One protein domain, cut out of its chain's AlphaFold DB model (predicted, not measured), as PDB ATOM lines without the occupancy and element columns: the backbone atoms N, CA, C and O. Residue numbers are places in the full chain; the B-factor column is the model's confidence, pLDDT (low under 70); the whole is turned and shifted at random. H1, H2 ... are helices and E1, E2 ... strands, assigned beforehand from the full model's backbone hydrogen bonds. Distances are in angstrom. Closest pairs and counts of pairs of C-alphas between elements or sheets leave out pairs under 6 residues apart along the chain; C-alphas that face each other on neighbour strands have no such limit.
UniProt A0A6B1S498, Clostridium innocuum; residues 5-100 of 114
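What this domain is: This is residues 5 to 100 of the 114 residues of a protein of Clostridium innocuum (UniProt A0A6B1S498). Two small, separate hairpins, E1 with E2 and E3 with E4, are joined by the long unnamed stretch of residues 31 to 53, and a helical arm sticks out from each half: H1, residues 5 to 16, before the smaller hairpin, and residues 91 to 100, of which 91 to 99 belong to H3, from the larger one. The short helix H2 continues from E4 at the open end of the larger hairpin, and the chain then folds back beside E4 before H3 begins. The printed part has 96 residues with three named helices and four named strands, in the order H1 E1 E2 E3 E4 H2 H3, and the class is mixed, helices and strands. Both two-stranded sheets, E1 - E2 and E3 - E4, are antiparallel. The whole is loose, with a radius of gyration of the C-alphas of 16.5 A and spans of 48 by 37 by 23 A.

How they stand to each other: E3, residues 54 to 59, and E4, residues 62 to 67, form a hairpin, with 147 degrees between their directions; N 57 and O 64 are within hydrogen-bond range at 2.7 A, as are N 64 and O 57 at 2.9 A. Residues 64 to 65 of E4 also pair, antiparallel, with residues 84 to 85. H2, residues 68 to 73, comes closest to E3 at the C-alphas of Tyr 54 and Ala 68, 5.6 A apart. H3, residues 86 to 99, comes closest to E4 at the C-alphas of Ile 63 and Glu 86, also 5.6 A apart; H3 and E3 are apart. E1, residues 20 to 22, and E2, residues 28 to 30, form the other hairpin, at 138 degrees, with N 29 and O 21 within hydrogen-bond range at 2.8 A. E2 and E3 are apart. H1, residues 5 to 16, touches no helix and is apart from E2, E3 and E4. In H1, H2 and H3 every O i to N i+4 pair is within hydrogen-bond range.

Where its parts are: E3 is 14.7 A long and begins at C-alpha 54, (140.199, 133.745, 120.587); E4 is 16.5 A long. H2 is 8.3 A, E1 6.9 A and E2 6.7 A. H1 begins at C-alpha 5, (162.225, 140.296, 92.468), and is 16.6 A long. H3 is 20.2 A long and ends at C-alpha 99, (146.386, 158.180, 118.237).

The domain as a whole: The C-alphas of Glu 5 and Arg 60, the two farthest apart, are 51.2 A from each other. The printed part, residues 5 to 100, has no cut. The links E2 to E3, 23 residues, and H2 to H3, 12 residues, are long. The mean pLDDT of the printed part is 83.3; it is under 70 at residues 17, 19, 31 to 39, 42 to 43 and 98 to 100.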
ATOM      1  N   GLU A   5     162.722 139.562  91.306       93.94
ATOM      2  CA  GLU A   5     162.225 140.296  92.468       93.94
ATOM      3  C   GLU A   5     160.704 140.166  92.633       93.94
ATOM      4  O   GLU A   5     160.211 139.833  93.713       93.94
ATOM      5  N   TYR A   6     159.946 140.349  91.548       92.56
ATOM      6  CA  TYR A   6     158.491 140.230  91.592       92.56
ATOM      7  C   TYR A   6     158.054 138.792  91.896       92.56
ATOM      8  O   TYR A   6     157.144 138.563  92.696       92.56
ATOM      9  N   PHE A   7     158.740 137.806  91.313       92.94
ATOM     10  CA  PHE A   7     158.499 136.399  91.617       92.94
ATOM     11  C   PHE A   7     158.744 136.090  93.101       92.94
ATOM     12  O   PHE A   7     157.891 135.483  93.748       92.94
ATOM     13  N   GLU A   8     159.860 136.547  93.667       93.06
ATOM     14  CA  GLU A   8     160.178 136.359  95.084       93.06
ATOM     15  C   GLU A   8     159.167 137.053  96.004       93.06
ATOM     16  O   GLU A   8     158.733 136.454  96.994       93.06
ATOM     17  N   LYS A   9     158.721 138.269  95.660       90.06
ATOM     18  CA  LYS A   9     157.660 138.985  96.389       90.06
ATOM     19  C   LYS A   9     156.373 138.153  96.426       90.06
ATOM     20  O   LYS A   9     155.797 137.937  97.494       90.06
ATOM     21  N   VAL A  10     155.966 137.582  95.290       90.19
ATOM     22  CA  VAL A  10     154.797 136.688  95.209       90.19
ATOM     23  C   VAL A  10     154.998 135.410  96.030       90.19
ATOM     24  O   VAL A  10     154.071 134.988  96.723       90.19
ATOM     25  N   GLN A  11     156.183 134.794  96.003       88.56
ATOM     26  CA  GLN A  11     156.473 133.606  96.818       88.56
ATOM     27  C   GLN A  11     156.404 133.910  98.319       88.56
ATOM     28  O   GLN A  11     155.828 133.123  99.077       88.56
ATOM     29  N   LYS A  12     156.901 135.075  98.757       85.12
ATOM     30  CA  LYS A  12     156.772 135.542 100.146       85.12
ATOM     31  C   LYS A  12     155.303 135.689 100.545       85.12
ATOM     32  O   LYS A  12     154.892 135.099 101.545       85.12
ATOM     33  N   PHE A  13     154.480 136.360  99.737       81.94
ATOM     34  CA  PHE A  13     153.043 136.484 100.014       81.94
ATOM     35  C   PHE A  13     152.317 135.134 100.030       81.94
ATOM     36  O   PHE A  13     151.497 134.884 100.916       81.94
ATOM     37  N   LYS A  14     152.633 134.234  99.088       81.94
ATOM     38  CA  LYS A  14     152.093 132.865  99.069       81.94
ATOM     39  C   LYS A  14     152.451 132.109 100.343       81.94
ATOM     40  O   LYS A  14     151.584 131.457 100.918       81.94
ATOM     41  N   LYS A  15     153.694 132.233 100.819       80.56
ATOM     42  CA  LYS A  15     154.151 131.618 102.072       80.56
ATOM     43  C   LYS A  15     153.434 132.210 103.287       80.56
ATOM     44  O   LYS A  15     152.973 131.449 104.132       80.56
ATOM     45  N   MET A  16     153.264 133.532 103.353       73.88
ATOM     46  CA  MET A  16     152.524 134.198 104.438       73.88
ATOM     47  C   MET A  16     151.059 133.744 104.513       73.88
ATOM     48  O   MET A  16     150.541 133.508 105.604       73.88
ATOM     49  N   ARG A  17     150.405 133.581 103.355       69.75
ATOM     50  CA  ARG A  17     149.014 133.104 103.229       69.75
ATOM     51  C   ARG A  17     148.892 131.577 103.236       69.75
ATOM     52  O   ARG A  17     147.792 131.054 103.082       69.75
ATOM     53  N   SER A  18     149.996 130.843 103.363       74.25
ATOM     54  CA  SER A  18     149.959 129.385 103.357       74.25
ATOM     55  C   SER A  18     149.323 128.878 104.645       74.25
ATOM     56  O   SER A  18     149.702 129.267 105.752       74.25
ATOM     57  N   ARG A  19     148.365 127.955 104.513       69.75
ATOM     58  CA  ARG A  19     147.832 127.176 105.643       69.75
ATOM     59  C   ARG A  19     148.858 126.209 106.196       69.75
ATOM     60  O   ARG A  19     148.811 125.877 107.367       69.75
ATOM     61  N   CYS A  20     149.770 125.755 105.357       75.25
ATOM     62  CA  CYS A  20     150.823 124.849 105.747       75.25
ATOM     63  C   CYS A  20     152.038 125.658 106.197       75.25
ATOM     64  O   CYS A  20     152.633 126.372 105.385       75.25
ATOM     65  N   ILE A  21     152.410 125.515 107.463       77.25
ATOM     66  CA  ILE A  21     153.670 126.015 108.004       77.25
ATOM     67  C   ILE A  21     154.527 124.854 108.486       77.25
ATOM     68  O   ILE A  21     154.035 123.744 108.668       77.25
ATOM     69  N   PHE A  22     155.804 125.133 108.690       76.81
ATOM     70  CA  PHE A  22     156.717 124.213 109.343       76.81
ATOM     71  C   PHE A  22     156.974 124.730 110.754       76.81
ATOM     72  O   PHE A  22     157.197 125.928 110.930       76.81
ATOM     73  N   ASP A  23     156.859 123.845 111.735       73.56
ATOM     74  CA  ASP A  23     157.299 124.102 113.106       73.56
ATOM     75  C   ASP A  23     158.837 124.187 113.167       73.56
ATOM     76  O   ASP A  23     159.520 123.792 112.220       73.56
ATOM     77  N   GLU A  24     159.395 124.639 114.290       75.00
ATOM     78  CA  GLU A  24     160.843 124.700 114.552       75.00
ATOM     79  C   GLU A  24     161.526 123.334 114.367       75.00
ATOM     80  O   GLU A  24     162.691 123.247 113.995       75.00
ATOM     81  N   LYS A  25     160.764 122.250 114.547       77.31
ATOM     82  CA  LYS A  25     161.196 120.859 114.344       77.31
ATOM     83  C   LYS A  25     161.056 120.359 112.901       77.31
ATOM     84  O   LYS A  25     161.194 119.166 112.655       77.31
ATOM     85  N   GLY A  26     160.701 121.227 111.952       80.44
ATOM     86  CA  GLY A  26     160.489 120.866 110.545       80.44
ATOM     87  C   GLY A  26     159.192 120.097 110.269       80.44
ATOM     88  O   GLY A  26     158.956 119.665 109.142       80.44
ATOM     89  N   ASN A  27     158.319 119.940 111.267       80.25
ATOM     90  CA  ASN A  27     157.048 119.240 111.102       80.25
ATOM     91  C   ASN A  27     156.027 120.111 110.372       80.25
ATOM     92  O   ASN A  27     155.870 121.294 110.673       80.25
ATOM     93  N   LYS A  28     155.287 119.506 109.438       78.44
ATOM     94  CA  LYS A  28     154.213 120.166 108.695       78.44
ATOM     95  C   LYS A  28     153.013 120.403 109.616       78.44
ATOM     96  O   LYS A  28     152.302 119.466 109.965       78.44
ATOM     97  N   VAL A  29     152.757 121.656 109.977       76.19
ATOM     98  CA  VAL A  29     151.615 122.066 110.802       76.19
ATOM     99  C   VAL A  29     150.608 122.821 109.941       76.19
ATOM    100  O   VAL A  29     150.951 123.734 109.185       76.19
ATOM    101  N   ILE A  30     149.335 122.451 110.053       72.12
ATOM    102  CA  ILE A  30     148.244 123.159 109.390       72.12
ATOM    103  C   ILE A  30     147.757 124.268 110.327       72.12
ATOM    104  O   ILE A  30     147.232 124.012 111.406       72.12
ATOM    105  N   ARG A  31     147.887 125.524 109.896       66.62
ATOM    106  CA  ARG A  31     147.171 126.665 110.471       66.62
ATOM    107  C   ARG A  31     145.681 126.482 110.200       66.62
ATOM    108  O   ARG A  31     145.164 126.873 109.148       66.62
ATOM    109  N   HIS A  32     144.990 125.871 111.151       57.66
ATOM    110  CA  HIS A  32     143.535 125.870 111.180       57.66
ATOM    111  C   HIS A  32     143.037 127.321 111.328       57.66
ATOM    112  O   HIS A  32     143.688 128.135 111.978       57.66
ATOM    113  N   ASN A  33     141.902 127.637 110.691       54.47
ATOM    114  CA  ASN A  33     141.174 128.917 110.726       54.47
ATOM    115  C   ASN A  33     141.548 130.059 109.756       54.47
ATOM    116  O   ASN A  33     140.988 131.132 109.903       54.47
ATOM    117  N   GLN A  34     142.348 129.905 108.697       55.03
ATOM    118  CA  GLN A  34     142.614 131.053 107.785       55.03
ATOM    119  C   GLN A  34     141.411 131.603 106.983       55.03
ATOM    120  O   GLN A  34     141.572 132.544 106.208       55.03
ATOM    121  N   TYR A  35     140.207 131.051 107.143       53.06
ATOM    122  CA  TYR A  35     139.014 131.731 106.652       53.06
ATOM    123  C   TYR A  35     138.702 132.893 107.595       53.06
ATOM    124  O   TYR A  35     138.402 132.673 108.770       53.06
ATOM    125  N   ARG A  36     138.754 134.130 107.084       54.19
ATOM    126  CA  ARG A  36     138.077 135.248 107.748       54.19
ATOM    127  C   ARG A  36     136.603 134.855 107.785       54.19
ATOM    128  O   ARG A  36     135.935 134.848 106.756       54.19
ATOM    129  N   SER A  37     136.129 134.405 108.946       54.19
ATOM    130  CA  SER A  37     134.696 134.220 109.168       54.19
ATOM    131  C   SER A  37     134.009 135.591 109.053       54.19
ATOM    132  O   SER A  37     134.678 136.586 108.784       54.19
ATOM    133  N   LYS A  38     132.697 135.697 109.285       62.31
ATOM    134  CA  LYS A  38     131.933 136.969 109.272       62.31
ATOM    135  C   LYS A  38     132.507 138.113 110.149       62.31
ATOM    136  O   LYS A  38     131.889 139.161 110.242       62.31
ATOM    137  N   SER A  39     133.644 137.917 110.816       68.44
ATOM    138  CA  SER A  39     134.354 138.885 111.641       68.44
ATOM    139  C   SER A  39     135.812 139.072 111.204       68.44
ATOM    140  O   SER A  39     136.561 138.104 111.008       68.44
ATOM    141  N   ILE A  40     136.225 140.342 111.181       75.44
ATOM    142  CA  ILE A  40     137.595 140.806 110.928       75.44
ATOM    143  C   ILE A  40     138.605 140.372 112.004       75.44
ATOM    144  O   ILE A  40     139.796 140.298 111.704       75.44
ATOM    145  N   TYR A  41     138.139 140.014 113.207       80.62
ATOM    146  CA  TYR A  41     138.966 139.635 114.364       80.62
ATOM    147  C   TYR A  41     139.326 138.152 114.425       80.62
ATOM    148  O   TYR A  41     140.134 137.729 115.257       80.62
ATOM    149  N   SER A  42     138.744 137.349 113.535       68.50
ATOM    150  CA  SER A  42     139.021 135.917 113.451       68.50
ATOM    151  C   SER A  42     140.524 135.676 113.248       68.50
ATOM    152  O   SER A  42     141.071 136.020 112.202       68.50
ATOM    153  N   ASN A  43     141.174 135.041 114.230       67.19
ATOM    154  CA  ASN A  43     142.619 134.730 114.269       67.19
ATOM    155  C   ASN A  43     143.570 135.923 114.373       67.19
ATOM    156  O   ASN A  43     144.776 135.742 114.221       67.19
ATOM    157  N   VAL A  44     143.038 137.115 114.627       81.12
ATOM    158  CA  VAL A  44     143.840 138.287 114.991       81.12
ATOM    159  C   VAL A  44     143.992 138.339 116.508       81.12
ATOM    160  O   VAL A  44     145.082 138.566 117.015       81.12
ATOM    161  N   LEU A  45     142.912 138.051 117.239       87.44
ATOM    162  CA  LEU A  45     142.911 138.074 118.697       87.44
ATOM    163  C   LEU A  45     143.581 136.821 119.277       87.44
ATOM    164  O   LEU A  45     143.115 135.692 119.072       87.44
ATOM    165  N   VAL A  46     144.640 137.028 120.060       90.00
ATOM    166  CA  VAL A  46     145.418 135.981 120.734       90.00
ATOM    167  C   VAL A  46     145.327 136.160 122.248       90.00
ATOM    168  O   VAL A  46     145.292 137.272 122.764       90.00
ATOM    169  N   CYS A  47     145.226 135.056 122.985       91.00
ATOM    170  CA  CYS A  47     145.206 135.083 124.441       91.00
ATOM    171  C   CYS A  47     146.607 135.325 125.002       91.00
ATOM    172  O   CYS A  47     147.443 134.431 124.924       91.00
ATOM    173  N   GLY A  48     146.817 136.469 125.658       90.00
ATOM    174  CA  GLY A  48     148.094 136.793 126.309       90.00
ATOM    175  C   GLY A  48     148.512 135.826 127.425       90.00
ATOM    176  O   GLY A  48     149.681 135.757 127.766       90.00
ATOM    177  N   TYR A  49     147.586 135.026 127.974       92.75
ATOM    178  CA  TYR A  49     147.929 134.048 129.012       92.75
ATOM    179  C   TYR A  49     148.445 132.709 128.463       92.75
ATOM    180  O   TYR A  49     149.388 132.145 129.000       92.75
ATOM    181  N   CYS A  50     147.807 132.152 127.427       90.19
ATOM    182  CA  CYS A  50     148.130 130.799 126.940       90.19
ATOM    183  C   CYS A  50     148.507 130.729 125.455       90.19
ATOM    184  O   CYS A  50     148.645 129.633 124.918       90.19
ATOM    185  N   GLY A  51     148.578 131.866 124.762       88.12
ATOM    186  CA  GLY A  51     148.913 131.956 123.336       88.12
ATOM    187  C   GLY A  51     147.856 131.394 122.378       88.12
ATOM    188  O   GLY A  51     148.004 131.489 121.162       88.12
ATOM    189  N   ALA A  52     146.771 130.804 122.886       89.25
ATOM    190  CA  ALA A  52     145.721 130.253 122.043       89.25
ATOM    191  C   ALA A  52     144.863 131.365 121.407       89.25
ATOM    192  O   ALA A  52     144.635 132.403 122.037       89.25
ATOM    193  N   PRO A  53     144.325 131.152 120.193       88.88
ATOM    194  CA  PRO A  53     143.476 132.139 119.541       88.88
ATOM    195  C   PRO A  53     142.151 132.315 120.287       88.88
ATOM    196  O   PRO A  53     141.612 131.378 120.887       88.88
ATOM    197  N   TYR A  54     141.583 133.510 120.202       91.50
ATOM    198  CA  TYR A  54     140.199 133.745 120.587       91.50
ATOM    199  C   TYR A  54     139.234 133.269 119.493       91.50
ATOM    200  O   TYR A  54     139.502 133.397 118.297       91.50
ATOM    201  N   ARG A  55     138.075 132.735 119.898       88.62
ATOM    202  CA  ARG A  55     136.990 132.323 118.997       88.62
ATOM    203  C   ARG A  55     135.735 133.148 119.250       88.62
ATOM    204  O   ARG A  55     135.349 133.358 120.399       88.62
ATOM    205  N   ARG A  56     135.092 133.570 118.159       90.00
ATOM    206  CA  ARG A  56     133.825 134.309 118.169       90.00
ATOM    207  C   ARG A  56     132.673 133.419 118.640       90.00
ATOM    208  O   ARG A  56     132.557 132.262 118.230       90.00
ATOM    209  N   ARG A  57     131.780 133.985 119.440       90.00
ATOM    210  CA  ARG A  57     130.497 133.431 119.874       90.00
ATOM    211  C   ARG A  57     129.439 134.524 119.806       90.00
ATOM    212  O   ARG A  57     129.756 135.702 119.912       90.00
ATOM    213  N   THR A  58     128.193 134.109 119.644       91.69
ATOM    214  CA  THR A  58     127.041 134.975 119.886       91.69
ATOM    215  C   THR A  58     126.399 134.504 121.185       91.69
ATOM    216  O   THR A  58     125.971 133.356 121.274       91.69
ATOM    217  N   GLU A  59     126.394 135.356 122.204       91.50
ATOM    218  CA  GLU A  59     125.836 135.086 123.529       91.50
ATOM    219  C   GLU A  59     124.758 136.130 123.821       91.50
ATOM    220  O   GLU A  59     125.047 137.318 123.858       91.50
ATOM    221  N   ARG A  60     123.503 135.695 124.013       90.88
ATOM    222  CA  ARG A  60     122.362 136.583 124.329       90.88
ATOM    223  C   ARG A  60     122.202 137.778 123.365       90.88
ATOM    224  O   ARG A  60     121.817 138.860 123.780       90.88
ATOM    225  N   GLY A  61     122.505 137.573 122.081       90.62
ATOM    226  CA  GLY A  61     122.444 138.614 121.046       90.62
ATOM    227  C   GLY A  61     123.722 139.445 120.896       90.62
ATOM    228  O   GLY A  61     123.902 140.078 119.861       90.62
ATOM    229  N   GLU A  62     124.652 139.380 121.850       91.56
ATOM    230  CA  GLU A  62     125.946 140.058 121.767       91.56
ATOM    231  C   GLU A  62     127.014 139.163 121.135       91.56
ATOM    232  O   GLU A  62     126.998 137.935 121.265       91.56
ATOM    233  N   ILE A  63     127.979 139.780 120.458       92.44
ATOM    234  CA  ILE A  63     129.129 139.077 119.897       92.44
ATOM    235  C   ILE A  63     130.287 139.181 120.883       92.44
ATOM    236  O   ILE A  63     130.723 140.273 121.246       92.44
ATOM    237  N   VAL A  64     130.796 138.025 121.297       93.44
ATOM    238  CA  VAL A  64     131.906 137.917 122.244       93.44
ATOM    239  C   VAL A  64     132.991 136.993 121.718       93.44
ATOM    240  O   VAL A  64     132.746 136.083 120.925       93.44
ATOM    241  N   TYR A  65     134.206 137.191 122.203       92.69
ATOM    242  CA  TYR A  65     135.368 136.380 121.901       92.69
ATOM    243  C   TYR A  65     135.863 135.714 123.184       92.69
ATOM    244  O   TYR A  65     136.107 136.374 124.196       92.69
ATOM    245  N   ARG A  66     136.045 134.387 123.145       93.12
ATOM    246  CA  ARG A  66     136.614 133.607 124.259       93.12
ATOM    247  C   ARG A  66     137.850 132.829 123.826       93.12
ATOM    248  O   ARG A  66     137.925 132.346 122.698       93.12
ATOM    249  N   CYS A  67     138.811 132.696 124.735       94.12
ATOM    250  CA  CYS A  67     140.029 131.925 124.501       94.12
ATOM    251  C   CYS A  67     139.702 130.463 124.151       94.12
ATOM    252  O   CYS A  67     138.975 129.795 124.891       94.12
ATOM    253  N   ALA A  68     140.290 129.948 123.066       92.25
ATOM    254  CA  ALA A  68     140.115 128.566 122.622       92.25
ATOM    255  C   ALA A  68     140.436 127.538 123.717       92.25
ATOM    256  O   ALA A  68     139.633 126.646 123.967       92.25
ATOM    257  N   THR A  69     141.551 127.696 124.439       92.81
ATOM    258  CA  THR A  69     141.940 126.778 125.525       92.81
ATOM    259  C   THR A  69     140.906 126.749 126.648       92.81
ATOM    260  O   THR A  69     140.562 125.671 127.127       92.81
ATOM    261  N   ARG A  70     140.373 127.913 127.047       94.75
ATOM    262  CA  ARG A  70     139.316 128.002 128.067       94.75
ATOM    263  C   ARG A  70     138.024 127.336 127.606       94.75
ATOM    264  O   ARG A  70     137.303 126.786 128.432       94.75
ATOM    265  N   MET A  71     137.713 127.415 126.315       92.19
ATOM    266  CA  MET A  71     136.527 126.779 125.743       92.19
ATOM    267  C   MET A  71     136.681 125.261 125.654       92.19
ATOM    268  O   MET A  71     135.782 124.547 126.078       92.19
ATOM    269  N   ASP A  72     137.810 124.787 125.131       94.00
ATOM    270  CA  ASP A  72     138.013 123.369 124.823       94.00
ATOM    271  C   ASP A  72     138.368 122.559 126.074       94.00
ATOM    272  O   ASP A  72     137.939 121.421 126.224       94.00
ATOM    273  N   LYS A  73     139.163 123.141 126.982       93.38
ATOM    274  CA  LYS A  73     139.707 122.455 128.168       93.38
ATOM    275  C   LYS A  73     139.180 123.014 129.491       93.38
ATOM    276  O   LYS A  73     139.618 122.593 130.560       93.38
ATOM    277  N   GLY A  74     138.266 123.979 129.430       92.25
ATOM    278  CA  GLY A  74     137.684 124.628 130.599       92.25
ATOM    279  C   GLY A  74     138.552 125.734 131.206       92.25
ATOM    280  O   GLY A  74     139.730 125.923 130.887       92.25
ATOM    281  N   ARG A  75     137.948 126.489 132.133       91.12
ATOM    282  CA  ARG A  75     138.576 127.656 132.774       91.12
ATOM    283  C   ARG A  75     139.823 127.301 133.585       91.12
ATOM    284  O   ARG A  75     140.740 128.108 133.623       91.12
ATOM    285  N   GLY A  76     139.908 126.095 134.146       93.44
ATOM    286  CA  GLY A  76     141.075 125.661 134.924       93.44
ATOM    287  C   GLY A  76     142.386 125.634 134.129       93.44
ATOM    288  O   GLY A  76     143.448 125.829 134.702       93.44
ATOM    289  N   LYS A  77     142.334 125.450 132.801       93.50
ATOM    290  CA  LYS A  77     143.532 125.471 131.942       93.50
ATOM    291  C   LYS A  77     143.913 126.862 131.439       93.50
ATOM    292  O   LYS A  77     144.993 127.026 130.885       93.50
ATOM    293  N   CYS A  78     143.033 127.848 131.587       95.19
ATOM    294  CA  CYS A  78     143.295 129.226 131.187       95.19
ATOM    295  C   CYS A  78     142.480 130.197 132.067       95.19
ATOM    296  O   CYS A  78     141.526 130.824 131.583       95.19
ATOM    297  N   PRO A  79     142.799 130.288 133.375       93.44
ATOM    298  CA  PRO A  79     141.954 130.973 134.355       93.44
ATOM    299  C   PRO A  79     141.926 132.493 134.176       93.44
ATOM    300  O   PRO A  79     140.895 133.114 134.451       93.44
ATOM    301  N   TYR A  80     143.016 133.055 133.646       94.00
ATOM    302  CA  TYR A  80     143.200 134.489 133.411       94.00
ATOM    303  C   TYR A  80     142.726 134.960 132.030       94.00
ATOM    304  O   TYR A  80     142.851 136.137 131.706       94.00
ATOM    305  N   SER A  81     142.162 134.078 131.196       93.12
ATOM    306  CA  SER A  81     141.549 134.537 129.945       93.12
ATOM    307  C   SER A  81     140.245 135.285 130.204       93.12
ATOM    308  O   SER A  81     139.257 134.718 130.694       93.12
ATOM    309  N   ILE A  82     140.228 136.553 129.806       93.50
ATOM    310  CA  ILE A  82     139.030 137.386 129.817       93.50
ATOM    311  C   ILE A  82     138.100 137.027 128.653       93.50
ATOM    312  O   ILE A  82     138.484 136.348 127.701       93.50
ATOM    313  N   THR A  83     136.838 137.429 128.763       94.25
ATOM    314  CA  THR A  83     135.901 137.409 127.635       94.25
ATOM    315  C   THR A  83     135.905 138.807 127.036       94.25
ATOM    316  O   THR A  83     135.687 139.761 127.773       94.25
ATOM    317  N   LEU A  84     136.146 138.926 125.734       93.38
ATOM    318  CA  LEU A  84     136.167 140.218 125.044       93.38
ATOM    319  C   LEU A  84     134.827 140.430 124.342       93.38
ATOM    320  O   LEU A  84     134.382 139.528 123.629       93.38
ATOM    321  N   LYS A  85     134.185 141.586 124.502       93.38
ATOM    322  CA  LYS A  85     133.032 141.947 123.669       93.38
ATOM    323  C   LYS A  85     133.514 142.589 122.376       93.38
ATOM    324  O   LYS A  85     134.543 143.254 122.355       93.38
ATOM    325  N   GLU A  86     132.782 142.381 121.286       90.50
ATOM    326  CA  GLU A  86     133.158 142.969 119.997       90.50
ATOM    327  C   GLU A  86     133.171 144.502 120.035       90.50
ATOM    328  O   GLU A  86     134.076 145.102 119.467       90.50
ATOM    329  N   ASN A  87     132.228 145.119 120.755       90.88
ATOM    330  CA  ASN A  87     132.165 146.573 120.910       90.88
ATOM    331  C   ASN A  87     133.407 147.118 121.627       90.88
ATOM    332  O   ASN A  87     134.084 147.970 121.066       90.88
ATOM    333  N   ASP A  88     133.774 146.549 122.778       92.00
ATOM    334  CA  ASP A  88     134.968 146.957 123.531       92.00
ATOM    335  C   ASP A  88     136.245 146.837 122.674       92.00
ATOM    336  O   ASP A  88     137.105 147.714 122.676       92.00
ATOM    337  N   VAL A  89     136.361 145.759 121.885       90.25
ATOM    338  CA  VAL A  89     137.495 145.563 120.966       90.25
ATOM    339  C   VAL A  89     137.504 146.626 119.862       90.25
ATOM    340  O   VAL A  89     138.566 147.162 119.548       90.25
ATOM    341  N   ASN A  90     136.345 146.949 119.280       89.50
ATOM    342  CA  ASN A  90     136.225 148.005 118.274       89.50
ATOM    343  C   ASN A  90     136.647 149.367 118.840       89.50
ATOM    344  O   ASN A  90     137.370 150.100 118.170       89.50
ATOM    345  N   GLU A  91     136.205 149.693 120.056       90.31
ATOM    346  CA  GLU A  91     136.505 150.962 120.723       90.31
ATOM    347  C   GLU A  91     138.002 151.121 120.984       90.31
ATOM    348  O   GLU A  91     138.579 152.137 120.600       90.31
ATOM    349  N   ILE A  92     138.653 150.095 121.541       88.38
ATOM    350  CA  ILE A  92     140.103 150.102 121.782       88.38
ATOM    351  C   ILE A  92     140.864 150.300 120.464       88.38
ATOM    352  O   ILE A  92     141.768 151.128 120.376       88.38
ATOM    353  N   ILE A  93     140.477 149.582 119.405       86.44
ATOM    354  CA  ILE A  93     141.130 149.706 118.095       86.44
ATOM    355  C   ILE A  93     140.904 151.094 117.485       86.44
ATOM    356  O   ILE A  93     141.813 151.639 116.859       86.44
ATOM    357  N   ALA A  94     139.718 151.679 117.646       85.62
ATOM    358  CA  ALA A  94     139.425 153.025 117.163       85.62
ATOM    359  C   ALA A  94     140.240 154.095 117.912       85.62
ATOM    360  O   ALA A  94     140.761 155.015 117.282       85.62
ATOM    361  N   GLN A  95     140.409 153.952 119.229       84.31
ATOM    362  CA  GLN A  95     141.243 154.841 120.047       84.31
ATOM    363  C   GLN A  95     142.725 154.764 119.651       84.31
ATOM    364  O   GLN A  95     143.382 155.796 119.495       84.31
ATOM    365  N   GLU A  96     143.238 153.557 119.408       82.75
ATOM    366  CA  GLU A  96     144.610 153.353 118.926       82.75
ATOM    367  C   GLU A  96     144.837 153.990 117.549       82.75
ATOM    368  O   GLU A  96     145.872 154.612 117.309       82.75
ATOM    369  N   LYS A  97     143.853 153.885 116.647       72.31
ATOM    370  CA  LYS A  97     143.910 154.517 115.321       72.31
ATOM    371  C   LYS A  97     143.864 156.037 115.386       72.31
ATOM    372  O   LYS A  97     144.625 156.682 114.689       72.31
ATOM    373  N   ASN A  98     143.032 156.631 116.234       63.12
ATOM    374  CA  ASN A  98     143.010 158.092 116.367       63.12
ATOM    375  C   ASN A  98     144.306 158.650 116.982       63.12
ATOM    376  O   ASN A  98     144.616 159.822 116.800       63.12
ATOM    377  N   SER A  99     145.079 157.812 117.679       60.91
ATOM    378  CA  SER A  99     146.386 158.180 118.237       60.91
ATOM    379  C   SER A  99     147.530 158.064 117.218       60.91
ATOM    380  O   SER A  99     148.600 158.639 117.416       60.91
ATOM    381  N   ARG A 100     147.323 157.328 116.118       58.56
ATOM    382  CA  ARG A 100     148.275 157.157 115.016       58.56
ATOM    383  C   ARG A 100     147.567 157.504 113.709       58.56
ATOM    384  O   ARG A 100     146.853 156.654 113.196       58.56
TER     385      ARG A 100